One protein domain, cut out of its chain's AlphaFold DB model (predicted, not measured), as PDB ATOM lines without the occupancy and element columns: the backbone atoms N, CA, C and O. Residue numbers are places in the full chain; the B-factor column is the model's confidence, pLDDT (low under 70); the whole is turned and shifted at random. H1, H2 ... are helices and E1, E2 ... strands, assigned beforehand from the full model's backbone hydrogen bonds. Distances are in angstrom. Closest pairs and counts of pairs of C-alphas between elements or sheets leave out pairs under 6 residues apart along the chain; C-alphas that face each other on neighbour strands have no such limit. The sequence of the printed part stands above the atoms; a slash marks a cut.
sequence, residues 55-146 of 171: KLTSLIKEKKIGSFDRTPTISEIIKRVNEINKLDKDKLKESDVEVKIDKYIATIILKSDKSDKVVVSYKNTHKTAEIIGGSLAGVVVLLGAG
ATOM      1  N   LYS A  55     -98.819 -53.634 158.173       82.69
ATOM      2  CA  LYS A  55     -98.837 -54.588 157.069       82.69
ATOM      3  C   LYS A  55    -100.079 -54.357 156.209       82.69
ATOM      4  O   LYS A  55    -101.175 -54.155 156.731       82.69
ATOM      5  N   LEU A  56     -99.950 -54.455 154.893       84.94
ATOM      6  CA  LEU A  56    -101.068 -54.311 153.959       84.94
ATOM      7  C   LEU A  56    -102.204 -55.277 154.290       84.94
ATOM      8  O   LEU A  56    -103.375 -54.932 154.172       84.94
ATOM      9  N   THR A  57    -101.863 -56.477 154.752       82.06
ATOM     10  CA  THR A  57    -102.825 -57.502 155.177       82.06
ATOM     11  C   THR A  57    -103.672 -57.111 156.389       82.06
ATOM     12  O   THR A  57    -104.786 -57.616 156.519       82.06
ATOM     13  N   SER A  58    -103.195 -56.220 157.267       83.69
ATOM     14  CA  SER A  58    -103.994 -55.723 158.395       83.69
ATOM     15  C   SER A  58    -104.880 -54.537 158.002       83.69
ATOM     16  O   SER A  58    -105.969 -54.377 158.560       83.69
ATOM     17  N   LEU A  59    -104.446 -53.748 157.013       85.06
ATOM     18  CA  LEU A  59    -105.178 -52.598 156.472       85.06
ATOM     19  C   LEU A  59    -106.281 -53.008 155.484       85.06
ATOM     20  O   LEU A  59    -107.395 -52.491 155.539       85.06
ATOM     21  N   ILE A  60    -105.991 -53.946 154.582       88.00
ATOM     22  CA  ILE A  60    -106.882 -54.358 153.493       88.00
ATOM     23  C   ILE A  60    -107.578 -55.666 153.883       88.00
ATOM     24  O   ILE A  60    -107.108 -56.766 153.583       88.00
ATOM     25  N   LYS A  61    -108.723 -55.540 154.554       88.00
ATOM     26  CA  LYS A  61    -109.582 -56.665 154.956       88.00
ATOM     27  C   LYS A  61    -110.472 -57.121 153.804       88.00
ATOM     28  O   LYS A  61    -110.584 -58.313 153.523       88.00
ATOM     29  N   GLU A  62    -111.065 -56.159 153.110       90.31
ATOM     30  CA  GLU A  62    -111.935 -56.386 151.968       90.31
ATOM     31  C   GLU A  62    -111.124 -56.468 150.681       90.31
ATOM     32  O   GLU A  62    -110.559 -55.486 150.193       90.31
ATOM     33  N   LYS A  63    -111.094 -57.673 150.109       90.81
ATOM     34  CA  LYS A  63    -110.365 -57.974 148.868       90.81
ATOM     35  C   LYS A  63    -111.218 -57.794 147.616       90.81
ATOM     36  O   LYS A  63    -110.704 -57.922 146.510       90.81
ATOM     37  N   LYS A  64    -112.522 -57.547 147.748       91.94
ATOM     38  CA  LYS A  64    -113.430 -57.306 146.618       91.94
ATOM     39  C   LYS A  64    -113.700 -55.814 146.518       91.94
ATOM     40  O   LYS A  64    -114.461 -55.278 147.313       91.94
ATOM     41  N   ILE A  65    -113.101 -55.159 145.526       91.88
ATOM     42  CA  ILE A  65    -113.168 -53.693 145.399       91.88
ATOM     43  C   ILE A  65    -114.287 -53.199 144.463       91.88
ATOM     44  O   ILE A  65    -114.461 -52.001 144.249       91.88
ATOM     45  N   GLY A  66    -115.093 -54.128 143.942       88.94
ATOM     46  CA  GLY A  66    -116.290 -53.839 143.156       88.94
ATOM     47  C   GLY A  66    -116.067 -53.895 141.645       88.94
ATOM     48  O   GLY A  66    -115.266 -54.690 141.145       88.94
ATOM     49  N   SER A  67    -116.844 -53.092 140.920       89.38
ATOM     50  CA  SER A  67    -116.850 -53.037 139.458       89.38
ATOM     51  C   SER A  67    -116.326 -51.692 138.968       89.38
ATOM     52  O   SER A  67    -116.587 -50.668 139.594       89.38
ATOM     53  N   PHE A  68    -115.636 -51.721 137.834       88.88
ATOM     54  CA  PHE A  68    -115.155 -50.558 137.102       88.88
ATOM     55  C   PHE A  68    -115.648 -50.626 135.661       88.88
ATOM     56  O   PHE A  68    -115.675 -51.697 135.049       88.88
ATOM     57  N   ASP A  69    -115.967 -49.460 135.110       83.88
ATOM     58  CA  ASP A  69    -116.512 -49.318 133.755       83.88
ATOM     59  C   ASP A  69    -115.451 -49.457 132.659       83.88
ATOM     60  O   ASP A  69    -115.759 -49.457 131.471       83.88
ATOM     61  N   ARG A  70    -114.185 -49.576 133.061       84.50
ATOM     62  CA  ARG A  70    -113.003 -49.737 132.215       84.50
ATOM     63  C   ARG A  70    -111.890 -50.411 133.014       84.50
ATOM     64  O   ARG A  70    -112.062 -50.720 134.193       84.50
ATOM     65  N   THR A  71    -110.738 -50.626 132.385       88.00
ATOM     66  CA  THR A  71    -109.528 -51.000 133.129       88.00
ATOM     67  C   THR A  71    -109.188 -49.865 134.102       88.00
ATOM     68  O   THR A  71    -108.968 -48.746 133.633       88.00
ATOM     69  N   PRO A  72    -109.193 -50.118 135.422       89.06
ATOM     70  CA  PRO A  72    -108.965 -49.084 136.417       89.06
ATOM     71  C   PRO A  72    -107.514 -48.608 136.404       89.06
ATOM     72  O   PRO A  72    -106.609 -49.363 136.046       89.06
ATOM     73  N   THR A  73    -107.284 -47.369 136.824       92.62
ATOM     74  CA  THR A  73    -105.941 -46.837 137.090       92.62
ATOM     75  C   THR A  73    -105.475 -47.185 138.506       92.62
ATOM     76  O   THR A  73    -106.268 -47.557 139.372       92.62
ATOM     77  N   ILE A  74    -104.173 -47.036 138.773       92.12
ATOM     78  CA  ILE A  74    -103.592 -47.263 140.109       92.12
ATOM     79  C   ILE A  74    -104.300 -46.404 141.169       92.12
ATOM     80  O   ILE A  74    -104.698 -46.916 142.216       92.12
ATOM     81  N   SER A  75    -104.531 -45.129 140.861       92.69
ATOM     82  CA  SER A  75    -105.245 -44.191 141.728       92.69
ATOM     83  C   SER A  75    -106.674 -44.635 142.020       92.69
ATOM     84  O   SER A  75    -107.119 -44.589 143.168       92.69
ATOM     85  N   GLU A  76    -107.400 -45.104 141.000       92.38
ATOM     86  CA  GLU A  76    -108.767 -45.612 141.151       92.38
ATOM     87  C   GLU A  76    -108.800 -46.851 142.062       92.38
ATOM     88  O   GLU A  76    -109.650 -46.928 142.951       92.38
ATOM     89  N   ILE A  77    -107.842 -47.777 141.916       92.75
ATOM     90  CA  ILE A  77    -107.705 -48.953 142.793       92.75
ATOM     91  C   ILE A  77    -107.458 -48.529 144.244       92.75
ATOM     92  O   ILE A  77    -108.182 -48.964 145.139       92.75
ATOM     93  N   ILE A  78    -106.463 -47.674 144.491       92.75
ATOM     94  CA  ILE A  78    -106.073 -47.267 145.852       92.75
ATOM     95  C   ILE A  78    -107.198 -46.493 146.532       92.75
ATOM     96  O   ILE A  78    -107.538 -46.776 147.684       92.75
ATOM     97  N   LYS A  79    -107.831 -45.560 145.813       93.19
ATOM     98  CA  LYS A  79    -108.999 -44.830 146.310       93.19
ATOM     99  C   LYS A  79    -110.100 -45.799 146.732       93.19
ATOM    100  O   LYS A  79    -110.611 -45.698 147.845       93.19
ATOM    101  N   ARG A  80    -110.413 -46.783 145.885       92.12
ATOM    102  CA  ARG A  80    -111.474 -47.755 146.156       92.12
ATOM    103  C   ARG A  80    -111.153 -48.674 147.331       92.12
ATOM    104  O   ARG A  80    -112.032 -48.975 148.134       92.12
ATOM    105  N   VAL A  81    -109.893 -49.080 147.463       92.25
ATOM    106  CA  VAL A  81    -109.401 -49.849 148.613       92.25
ATOM    107  C   VAL A  81    -109.552 -49.052 149.907       92.25
ATOM    108  O   VAL A  81    -110.083 -49.598 150.874       92.25
ATOM    109  N   ASN A  82    -109.148 -47.778 149.918       92.12
ATOM    110  CA  ASN A  82    -109.279 -46.899 151.082       92.12
ATOM    111  C   ASN A  82    -110.745 -46.694 151.487       92.12
ATOM    112  O   ASN A  82    -111.066 -46.781 152.671       92.12
ATOM    113  N   GLU A  83    -111.630 -46.465 150.515       91.12
ATOM    114  CA  GLU A  83    -113.070 -46.296 150.746       91.12
ATOM    115  C   GLU A  83    -113.702 -47.546 151.369       91.12
ATOM    116  O   GLU A  83    -114.371 -47.464 152.397       91.12
ATOM    117  N   ILE A  84    -113.479 -48.717 150.766       91.69
ATOM    118  CA  ILE A  84    -114.133 -49.964 151.186       91.69
ATOM    119  C   ILE A  84    -113.606 -50.435 152.541       91.69
ATOM    120  O   ILE A  84    -114.379 -50.902 153.377       91.69
ATOM    121  N   ASN A  85    -112.305 -50.275 152.783       87.94
ATOM    122  CA  ASN A  85    -111.688 -50.645 154.054       87.94
ATOM    123  C   ASN A  85    -111.820 -49.554 155.130       87.94
ATOM    124  O   ASN A  85    -111.330 -49.752 156.239       87.94
ATOM    125  N   LYS A  86    -112.503 -48.435 154.831       87.00
ATOM    126  CA  LYS A  86    -112.738 -47.307 155.752       87.00
ATOM    127  C   LYS A  86    -111.444 -46.807 156.405       87.00
ATOM    128  O   LYS A  86    -111.371 -46.585 157.612       87.00
ATOM    129  N   LEU A  87    -110.399 -46.678 155.593       82.75
ATOM    130  CA  LEU A  87    -109.094 -46.212 156.045       82.75
ATOM    131  C   LEU A  87    -109.119 -44.680 156.110       82.75
ATOM    132  O   LEU A  87    -108.948 -44.010 155.096       82.75
ATOM    133  N   ASP A  88    -109.366 -44.121 157.296       71.25
ATOM    134  CA  ASP A  88    -109.439 -42.663 157.482       71.25
ATOM    135  C   ASP A  88    -108.083 -42.039 157.836       71.25
ATOM    136  O   ASP A  88    -107.636 -41.114 157.157       71.25
ATOM    137  N   LYS A  89    -107.407 -42.557 158.871       71.50
ATOM    138  CA  LYS A  89    -106.088 -42.065 159.324       71.50
ATOM    139  C   LYS A  89    -104.913 -42.783 158.654       71.50
ATOM    140  O   LYS A  89    -103.862 -42.185 158.474       71.50
ATOM    141  N   ASP A  90    -105.123 -44.029 158.230       76.88
ATOM    142  CA  ASP A  90    -104.103 -44.910 157.646       76.88
ATOM    143  C   ASP A  90    -104.339 -45.134 156.149       76.88
ATOM    144  O   ASP A  90    -104.356 -46.266 155.661       76.88
ATOM    145  N   LYS A  91    -104.607 -44.050 155.415       84.31
ATOM    146  CA  LYS A  91    -104.861 -44.130 153.973       84.31
ATOM    147  C   LYS A  91    -103.631 -44.649 153.249       84.31
ATOM    148  O   LYS A  91    -102.541 -44.096 153.390       84.31
ATOM    149  N   LEU A  92    -103.846 -45.639 152.393       87.31
ATOM    150  CA  LEU A  92    -102.860 -46.046 151.406       87.31
ATOM    151  C   LEU A  92    -102.593 -44.888 150.452       87.31
ATOM    152  O   LEU A  92    -103.525 -44.361 149.836       87.31
ATOM    153  N   LYS A  93    -101.321 -44.505 150.339       88.81
ATOM    154  CA  LYS A  93    -100.835 -43.517 149.377       88.81
ATOM    155  C   LYS A  93    -100.131 -44.225 148.231       88.81
ATOM    156  O   LYS A  93     -99.425 -45.206 148.437       88.81
ATOM    157  N   GLU A  94    -100.250 -43.671 147.032       87.81
ATOM    158  CA  GLU A  94     -99.582 -44.197 145.831       87.81
ATOM    159  C   GLU A  94     -98.048 -44.132 145.923       87.81
ATOM    160  O   GLU A  94     -97.332 -44.900 145.280       87.81
ATOM    161  N   SER A  95     -97.522 -43.227 146.753       87.19
ATOM    162  CA  SER A  95     -96.091 -43.141 147.039       87.19
ATOM    163  C   SER A  95     -95.564 -44.393 147.730       87.19
ATOM    164  O   SER A  95     -94.431 -44.785 147.457       87.19
ATOM    165  N   ASP A  96     -96.386 -45.048 148.548       87.69
ATOM    166  CA  ASP A  96     -95.945 -46.064 149.508       87.69
ATOM    167  C   ASP A  96     -96.130 -47.484 148.958       87.69
ATOM    168  O   ASP A  96     -95.520 -48.437 149.449       87.69
ATOM    169  N   VAL A  97     -96.938 -47.628 147.901       89.50
ATOM    170  CA  VAL A  97     -97.256 -48.914 147.280       89.50
ATOM    171  C   VAL A  97     -96.962 -48.942 145.788       89.50
ATOM    172  O   VAL A  97     -97.051 -47.944 145.077       89.50
ATOM    173  N   GLU A  98     -96.610 -50.120 145.304       92.62
ATOM    174  CA  GLU A  98     -96.601 -50.473 143.893       92.62
ATOM    175  C   GLU A  98     -97.870 -51.277 143.595       92.62
ATOM    176  O   GLU A  98     -98.219 -52.196 144.338       92.62
ATOM    177  N   VAL A  99     -98.581 -50.940 142.515       92.38
ATOM    178  CA  VAL A  99     -99.816 -51.634 142.128       92.38
ATOM    179  C   VAL A  99     -99.665 -52.208 140.729       92.38
ATOM    180  O   VAL A  99     -99.460 -51.474 139.766       92.38
ATOM    181  N   LYS A 100     -99.798 -53.530 140.617       93.31
ATOM    182  CA  LYS A 100     -99.822 -54.259 139.343       93.31
ATOM    183  C   LYS A 100    -101.258 -54.619 139.003       93.31
ATOM    184  O   LYS A 100    -101.930 -55.252 139.814       93.31
ATOM    185  N   ILE A 101    -101.730 -54.190 137.838       91.38
ATOM    186  CA  ILE A 101    -103.125 -54.339 137.412       91.38
ATOM    187  C   ILE A 101    -103.191 -55.381 136.299       91.38
ATOM    188  O   ILE A 101    -102.615 -55.190 135.232       91.38
ATOM    189  N   ASP A 102    -103.930 -56.455 136.555       89.69
ATOM    190  CA  ASP A 102    -104.255 -57.514 135.604       89.69
ATOM    191  C   ASP A 102    -105.755 -57.498 135.286       89.69
ATOM    192  O   ASP A 102    -106.535 -56.782 135.900       89.69
ATOM    193  N   LYS A 103    -106.208 -58.340 134.352       83.12
ATOM    194  CA  LYS A 103    -107.571 -58.315 133.785       83.12
ATOM    195  C   LYS A 103    -108.729 -58.225 134.806       83.12
ATOM    196  O   LYS A 103    -109.733 -57.583 134.499       83.12
ATOM    197  N   TYR A 104    -108.609 -58.869 135.972       87.94
ATOM    198  CA  TYR A 104    -109.650 -58.918 137.022       87.94
ATOM    199  C   TYR A 104    -109.106 -58.785 138.451       87.94
ATOM    200  O   TYR A 104    -109.843 -58.955 139.427       87.94
ATOM    201  N   ILE A 105    -107.805 -58.549 138.586       92.12
ATOM    202  CA  ILE A 105    -107.127 -58.489 139.877       92.12
ATOM    203  C   ILE A 105    -106.140 -57.331 139.869       92.12
ATOM    204  O   ILE A 105    -105.564 -57.005 138.836       92.12
ATOM    205  N   ALA A 106    -105.932 -56.724 141.029       93.19
ATOM    206  CA  ALA A 106    -104.830 -55.809 141.256       93.19
ATOM    207  C   ALA A 106    -104.002 -56.328 142.433       93.19
ATOM    208  O   ALA A 106    -104.542 -56.688 143.479       93.19
ATOM    209  N   THR A 107    -102.689 -56.393 142.256       94.38
ATOM    210  CA  THR A 107    -101.746 -56.765 143.312       94.38
ATOM    211  C   THR A 107    -101.120 -55.499 143.862       94.38
ATOM    212  O   THR A 107    -100.451 -54.777 143.126       94.38
ATOM    213  N   ILE A 108    -101.339 -55.239 145.144       92.94
ATOM    214  CA  ILE A 108    -100.786 -54.104 145.880       92.94
ATOM    215  C   ILE A 108     -99.594 -54.627 146.675       92.94
ATOM    216  O   ILE A 108     -99.736 -55.586 147.432       92.94
ATOM    217  N   ILE A 109     -98.431 -54.024 146.474       92.44
ATOM    218  CA  ILE A 109     -97.160 -54.417 147.082       92.44
ATOM    219  C   ILE A 109     -96.616 -53.208 147.831       92.44
ATOM    220  O   ILE A 109     -96.599 -52.102 147.289       92.44
ATOM    221  N   LEU A 110     -96.173 -53.397 149.068       91.00
ATOM    222  CA  LEU A 110     -95.582 -52.310 149.837       91.00
ATOM    223  C   LEU A 110     -94.165 -52.025 149.318       91.00
ATOM    224  O   LEU A 110     -93.373 -52.945 149.116       91.00
ATOM    225  N   LYS A 111     -93.807 -50.755 149.091       89.25
ATOM    226  CA  LYS A 111     -92.454 -50.424 148.598       89.25
ATOM    227  C   LYS A 111     -91.379 -50.627 149.660       89.25
ATOM    228  O   LYS A 111     -90.259 -50.998 149.312       89.25
ATOM    229  N   SER A 112     -91.715 -50.391 150.929       86.75
ATOM    230  CA  SER A 112     -90.802 -50.615 152.056       86.75
ATOM    231  C   SER A 112     -90.574 -52.103 152.337       86.75
ATOM    232  O   SER A 112     -89.495 -52.469 152.792       86.75
ATOM    233  N   ASP A 113     -91.548 -52.961 152.021       86.62
ATOM    234  CA  ASP A 113     -91.449 -54.413 152.162       86.62
ATOM    235  C   ASP A 113     -92.078 -55.121 150.956       86.62
ATOM    236  O   ASP A 113     -93.281 -55.367 150.899       86.62
ATOM    237  N   LYS A 114     -91.233 -55.515 149.996       86.44
ATOM    238  CA  LYS A 114     -91.666 -56.207 148.771       86.44
ATOM    239  C   LYS A 114     -92.303 -57.578 149.029       86.44
ATOM    240  O   LYS A 114     -92.896 -58.149 148.110       86.44
ATOM    241  N   SER A 115     -92.138 -58.141 150.227       86.56
ATOM    242  CA  SER A 115     -92.773 -59.403 150.608       86.56
ATOM    243  C   SER A 115     -94.224 -59.206 151.054       86.56
ATOM    244  O   SER A 115     -95.038 -60.122 150.900       86.56
ATOM    245  N   ASP A 116     -94.565 -58.004 151.526       87.62
ATOM    246  CA  ASP A 116     -95.917 -57.648 151.930       87.62
ATOM    247  C   ASP A 116     -96.750 -57.275 150.702       87.62
ATOM    248  O   ASP A 116     -96.573 -56.233 150.061       87.62
ATOM    249  N   LYS A 117     -97.653 -58.187 150.345       91.81
ATOM    250  CA  LYS A 117     -98.494 -58.092 149.156       91.81
ATOM    251  C   LYS A 117     -99.926 -58.484 149.469       91.81
ATOM    252  O   LYS A 117    -100.190 -59.476 150.151       91.81
ATOM    253  N   VAL A 118    -100.863 -57.752 148.885       92.50
ATOM    254  CA  VAL A 118    -102.292 -58.056 148.941       92.50
ATOM    255  C   VAL A 118    -102.860 -58.066 147.536       92.50
ATOM    256  O   VAL A 118    -102.673 -57.135 146.758       92.50
ATOM    257  N   VAL A 119    -103.584 -59.133 147.218       93.69
ATOM    258  CA  VAL A 119    -104.318 -59.254 145.959       93.69
ATOM    259  C   VAL A 119    -105.763 -58.848 146.202       93.69
ATOM    260  O   VAL A 119    -106.444 -59.427 147.054       93.69
ATOM    261  N   VAL A 120    -106.227 -57.868 145.433       92.44
ATOM    262  CA  VAL A 120    -107.621 -57.428 145.388       92.44
ATOM    263  C   VAL A 120    -108.241 -57.787 144.039       92.44
ATOM    264  O   VAL A 120    -107.559 -57.893 143.025       92.44
ATOM    265  N   SER A 121    -109.548 -58.005 144.028       92.62
ATOM    266  CA  SER A 121    -110.325 -58.469 142.878       92.62
ATOM    267  C   SER A 121    -111.347 -57.421 142.457       92.62
ATOM    268  O   SER A 121    -111.994 -56.796 143.305       92.62
ATOM    269  N   TYR A 122    -111.506 -57.251 141.147       91.44
ATOM    270  CA  TYR A 122    -112.455 -56.312 140.562       91.44
ATOM    271  C   TYR A 122    -113.073 -56.841 139.265       91.44
ATOM    272  O   TYR A 122    -112.550 -57.749 138.616       91.44
ATOM    273  N   LYS A 123    -114.214 -56.271 138.877       86.56
ATOM    274  CA  LYS A 123    -114.898 -56.582 137.614       86.56
ATOM    275  C   LYS A 123    -114.720 -55.437 136.623       86.56
ATOM    276  O   LYS A 123    -114.891 -54.289 137.006       86.56
ATOM    277  N   ASN A 124    -114.429 -55.749 135.361       82.19
ATOM    278  CA  ASN A 124    -114.441 -54.780 134.261       82.19
ATOM    279  C   ASN A 124    -115.721 -54.980 133.438       82.19
ATOM    280  O   ASN A 124    -115.901 -56.042 132.836       82.19
ATOM    281  N   THR A 125    -116.621 -53.998 133.452       76.81
ATOM    282  CA  THR A 125    -117.954 -54.085 132.826       76.81
ATOM    283  C   THR A 125    -117.976 -53.629 131.362       76.81
ATOM    284  O   THR A 125    -118.954 -53.920 130.672       76.81
ATOM    285  N   HIS A 126    -116.897 -53.022 130.842       70.25
ATOM    286  CA  HIS A 126    -116.843 -52.474 129.478       70.25
ATOM    287  C   HIS A 126    -117.168 -53.513 128.397       70.25
ATOM    288  O   HIS A 126    -118.051 -53.317 127.565       70.25
ATOM    289  N   LYS A 127    -116.481 -54.664 128.430       66.56
ATOM    290  CA  LYS A 127    -116.687 -55.739 127.443       66.56
ATOM    291  C   LYS A 127    -118.100 -56.311 127.491       66.56
ATOM    292  O   LYS A 127    -118.636 -56.704 126.462       66.56
ATOM    293  N   THR A 128    -118.706 -56.354 128.674       67.06
ATOM    294  CA  THR A 128    -120.073 -56.849 128.837       67.06
ATOM    295  C   THR A 128    -121.074 -55.895 128.188       67.06
ATOM    296  O   THR A 128    -121.964 -56.350 127.475       67.06
ATOM    297  N   ALA A 129    -120.904 -54.584 128.380       70.31
ATOM    298  CA  ALA A 129    -121.762 -53.577 127.757       70.31
ATOM    299  C   ALA A 129    -121.654 -53.591 126.222       70.31
ATOM    300  O   ALA A 129    -122.673 -53.524 125.541       70.31
ATOM    301  N   GLU A 130    -120.447 -53.756 125.676       71.00
ATOM    302  CA  GLU A 130    -120.208 -53.845 124.229       71.00
ATOM    303  C   GLU A 130    -120.898 -55.064 123.593       71.00
ATOM    304  O   GLU A 130    -121.580 -54.935 122.579       71.00
ATOM    305  N   ILE A 131    -120.795 -56.242 124.221       72.94
ATOM    306  CA  ILE A 131    -121.440 -57.476 123.738       72.94
ATOM    307  C   ILE A 131    -122.970 -57.341 123.761       72.94
ATOM    308  O   ILE A 131    -123.651 -57.720 122.802       72.94
ATOM    309  N   ILE A 132    -123.528 -56.779 124.835       74.19
ATOM    310  CA  ILE A 132    -124.978 -56.570 124.957       74.19
ATOM    311  C   ILE A 132    -125.451 -55.531 123.933       74.19
ATOM    312  O   ILE A 132    -126.421 -55.771 123.216       74.19
ATOM    313  N   GLY A 133    -124.739 -54.410 123.801       72.75
ATOM    314  CA  GLY A 133    -125.058 -53.369 122.825       72.75
ATOM    315  C   GLY A 133    -124.998 -53.879 121.383       72.75
ATOM    316  O   GLY A 133    -125.934 -53.662 120.612       72.75
ATOM    317  N   GLY A 134    -123.942 -54.618 121.033       75.44
ATOM    318  CA  GLY A 134    -123.768 -55.201 119.703       75.44
ATOM    319  C   GLY A 134    -124.844 -56.231 119.353       75.44
ATOM    320  O   GLY A 134    -125.393 -56.203 118.251       75.44
ATOM    321  N   SER A 135    -125.201 -57.106 120.298       74.94
ATOM    322  CA  SER A 135    -126.260 -58.103 120.080       74.94
ATOM    323  C   SER A 135    -127.640 -57.459 119.911       74.94
ATOM    324  O   SER A 135    -128.371 -57.829 118.990       74.94
ATOM    325  N   LEU A 136    -127.975 -56.444 120.714       79.81
ATOM    326  CA  LEU A 136    -129.236 -55.712 120.582       79.81
ATOM    327  C   LEU A 136    -129.328 -54.963 119.243       79.81
ATOM    328  O   LEU A 136    -130.346 -55.056 118.555       79.81
ATOM    329  N   ALA A 137    -128.256 -54.276 118.834       83.44
ATOM    330  CA  ALA A 137    -128.196 -53.591 117.541       83.44
ATOM    331  C   ALA A 137    -128.381 -54.568 116.366       83.44
ATOM    332  O   ALA A 137    -129.137 -54.279 115.435       83.44
ATOM    333  N   GLY A 138    -127.763 -55.752 116.435       83.12
ATOM    334  CA  GLY A 138    -127.925 -56.803 115.427       83.12
ATOM    335  C   GLY A 138    -129.376 -57.267 115.269       83.12
ATOM    336  O   GLY A 138    -129.869 -57.379 114.145       83.12
ATOM    337  N   VAL A 139    -130.093 -57.473 116.380       84.56
ATOM    338  CA  VAL A 139    -131.517 -57.856 116.356       84.56
ATOM    339  C   VAL A 139    -132.377 -56.768 115.706       84.56
ATOM    340  O   VAL A 139    -133.221 -57.077 114.865       84.56
ATOM    341  N   VAL A 140    -132.146 -55.495 116.036       87.06
ATOM    342  CA  VAL A 140    -132.904 -54.369 115.460       87.06
ATOM    343  C   VAL A 140    -132.705 -54.276 113.944       87.06
ATOM    344  O   VAL A 140    -133.683 -54.127 113.206       87.06
ATOM    345  N   VAL A 141    -131.468 -54.420 113.461       88.75
ATOM    346  CA  VAL A 141    -131.165 -54.408 112.019       88.75
ATOM    347  C   VAL A 141    -131.853 -55.570 111.299       88.75
ATOM    348  O   VAL A 141    -132.465 -55.359 110.250       88.75
ATOM    349  N   LEU A 142    -131.818 -56.777 111.870       85.06
ATOM    350  CA  LEU A 142    -132.487 -57.953 111.301       85.06
ATOM    351  C   LEU A 142    -134.006 -57.763 111.202       85.06
ATOM    352  O   LEU A 142    -134.595 -58.051 110.159       85.06
ATOM    353  N   LEU A 143    -134.640 -57.235 112.253       85.75
ATOM    354  CA  LEU A 143    -136.074 -56.945 112.250       85.75
ATOM    355  C   LEU A 143    -136.434 -55.865 111.221       85.75
ATOM    356  O   LEU A 143    -137.398 -56.030 110.469       85.75
ATOM    357  N   GLY A 144    -135.641 -54.793 111.134       84.25
ATOM    358  CA  GLY A 144    -135.837 -53.721 110.156       84.25
ATOM    359  C   GLY A 144    -135.716 -54.210 108.711       84.25
ATOM    360  O   GLY A 144    -136.606 -53.964 107.891       84.25
ATOM    361  N   ALA A 145    -134.659 -54.967 108.403       86.94
ATOM    362  CA  ALA A 145    -134.448 -55.556 107.082       86.94
ATOM    363  C   ALA A 145    -135.546 -56.571 106.719       86.94
ATOM    364  O   ALA A 145    -136.028 -56.587 105.580       86.94
ATOM    365  N   GLY A 146    -135.990 -57.378 107.688       85.38
ATOM    366  CA  GLY A 146    -137.100 -58.316 107.525       85.38
ATOM    367  C   GLY A 146    -138.419 -57.608 107.206       85.38
ATOM    368  O   GLY A 146    -139.096 -57.966 106.239       85.38
TER     369      GLY A 146
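AT A GLANCE: This is residues 55 to 146 of the 171 residues of an uncharacterized protein of Mycoplasma feriruminatoris (UniProt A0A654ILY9). A sheet of four strands curls round one helix, H2, in a compact body, and a long helix, H3, sticks out from one end of it with its residues 130 to 146, like an arm. The short helix H1 sits over E4, on the same face of the sheet as H2. The printed part has 92 residues, with three named helices and four named strands in the order H1, E1, H2, E2, E3, E4, H3; the class is mixed, helices and strands, and the mixed sheet runs E1, E4, E3, E2. The whole is only just loose, close to extended, with a radius of gyration of the C-alphas of 18.3 A, and the arm makes the length in its spans of 64 by 23 by 18 A.

HOW THE PARTS SIT: H1, residues 56 to 59, is on the sheet over E4, residues 117 to 124, at a height over the sheet of 8.5 A; their closest C-alphas, those of Thr 57 and Val 118, are 6.3 A apart. E1, residues 64 to 68, is an edge strand and the parallel neighbour of E4 at 37 degrees, with N 65 and O 121 within hydrogen-bond range at 3.0 A. H2, residues 74 to 84, is on the strongly twisted sheet, in two layers, a helix on one face of a sheet; its closest C-alphas to E1 are those of Arg 80 and Ile 65, 6.2 A apart. E2, residues 97 to 101, is the other edge strand, and its Val 99 has its C-alpha 6.1 A from that of Ile 74, the closest pair of E2 and H2. E1, H2 and E2 form a split strand-helix-strand unit, two strands running the same way with E4 and E3, residues 105 to 110, between them; its crossover is right-handed. E2, E3 and E4 form a meander, each strand the antiparallel neighbour of the one before. The hairpin E2 and E3 stands at 162 degrees, with N 100 and O 107 within hydrogen-bond range at 2.9 A. The hairpin E3 and E4 stands at 153 degrees, with N 106 and O 120 within range at 2.8 A. The pairing is staggered: E4 pairs with E3 over residues 117 to 121 and with E1 over 121 to 124. H3, residues 126 to 146, is not on the sheet and touches no helix. Each O i to N i+4 pair is within hydrogen-bond range in H2 and H3; H1 is too short for such a pair.

IN THESE COORDINATES: H1 begins at C-alpha 56, (-101.068, -54.311, 153.959). From first to last C-alpha, H2 measures 15.5 A, E3 16.5 A, E4 22.1 A and H3 30.4 A. E4 ends at C-alpha 124, (-114.441, -54.780, 134.261), and H3 at C-alpha 146, (-137.100, -58.316, 107.525).

THE WHOLE: The two C-alphas farthest apart, those of Ser 112 and Gly 146, are 64.7 A apart. The printed part has no cut. The link from H2 to E2, residues 85 to 96, is long. The mean pLDDT of the printed part is 86.2, and residues 127 to 128 are under 70.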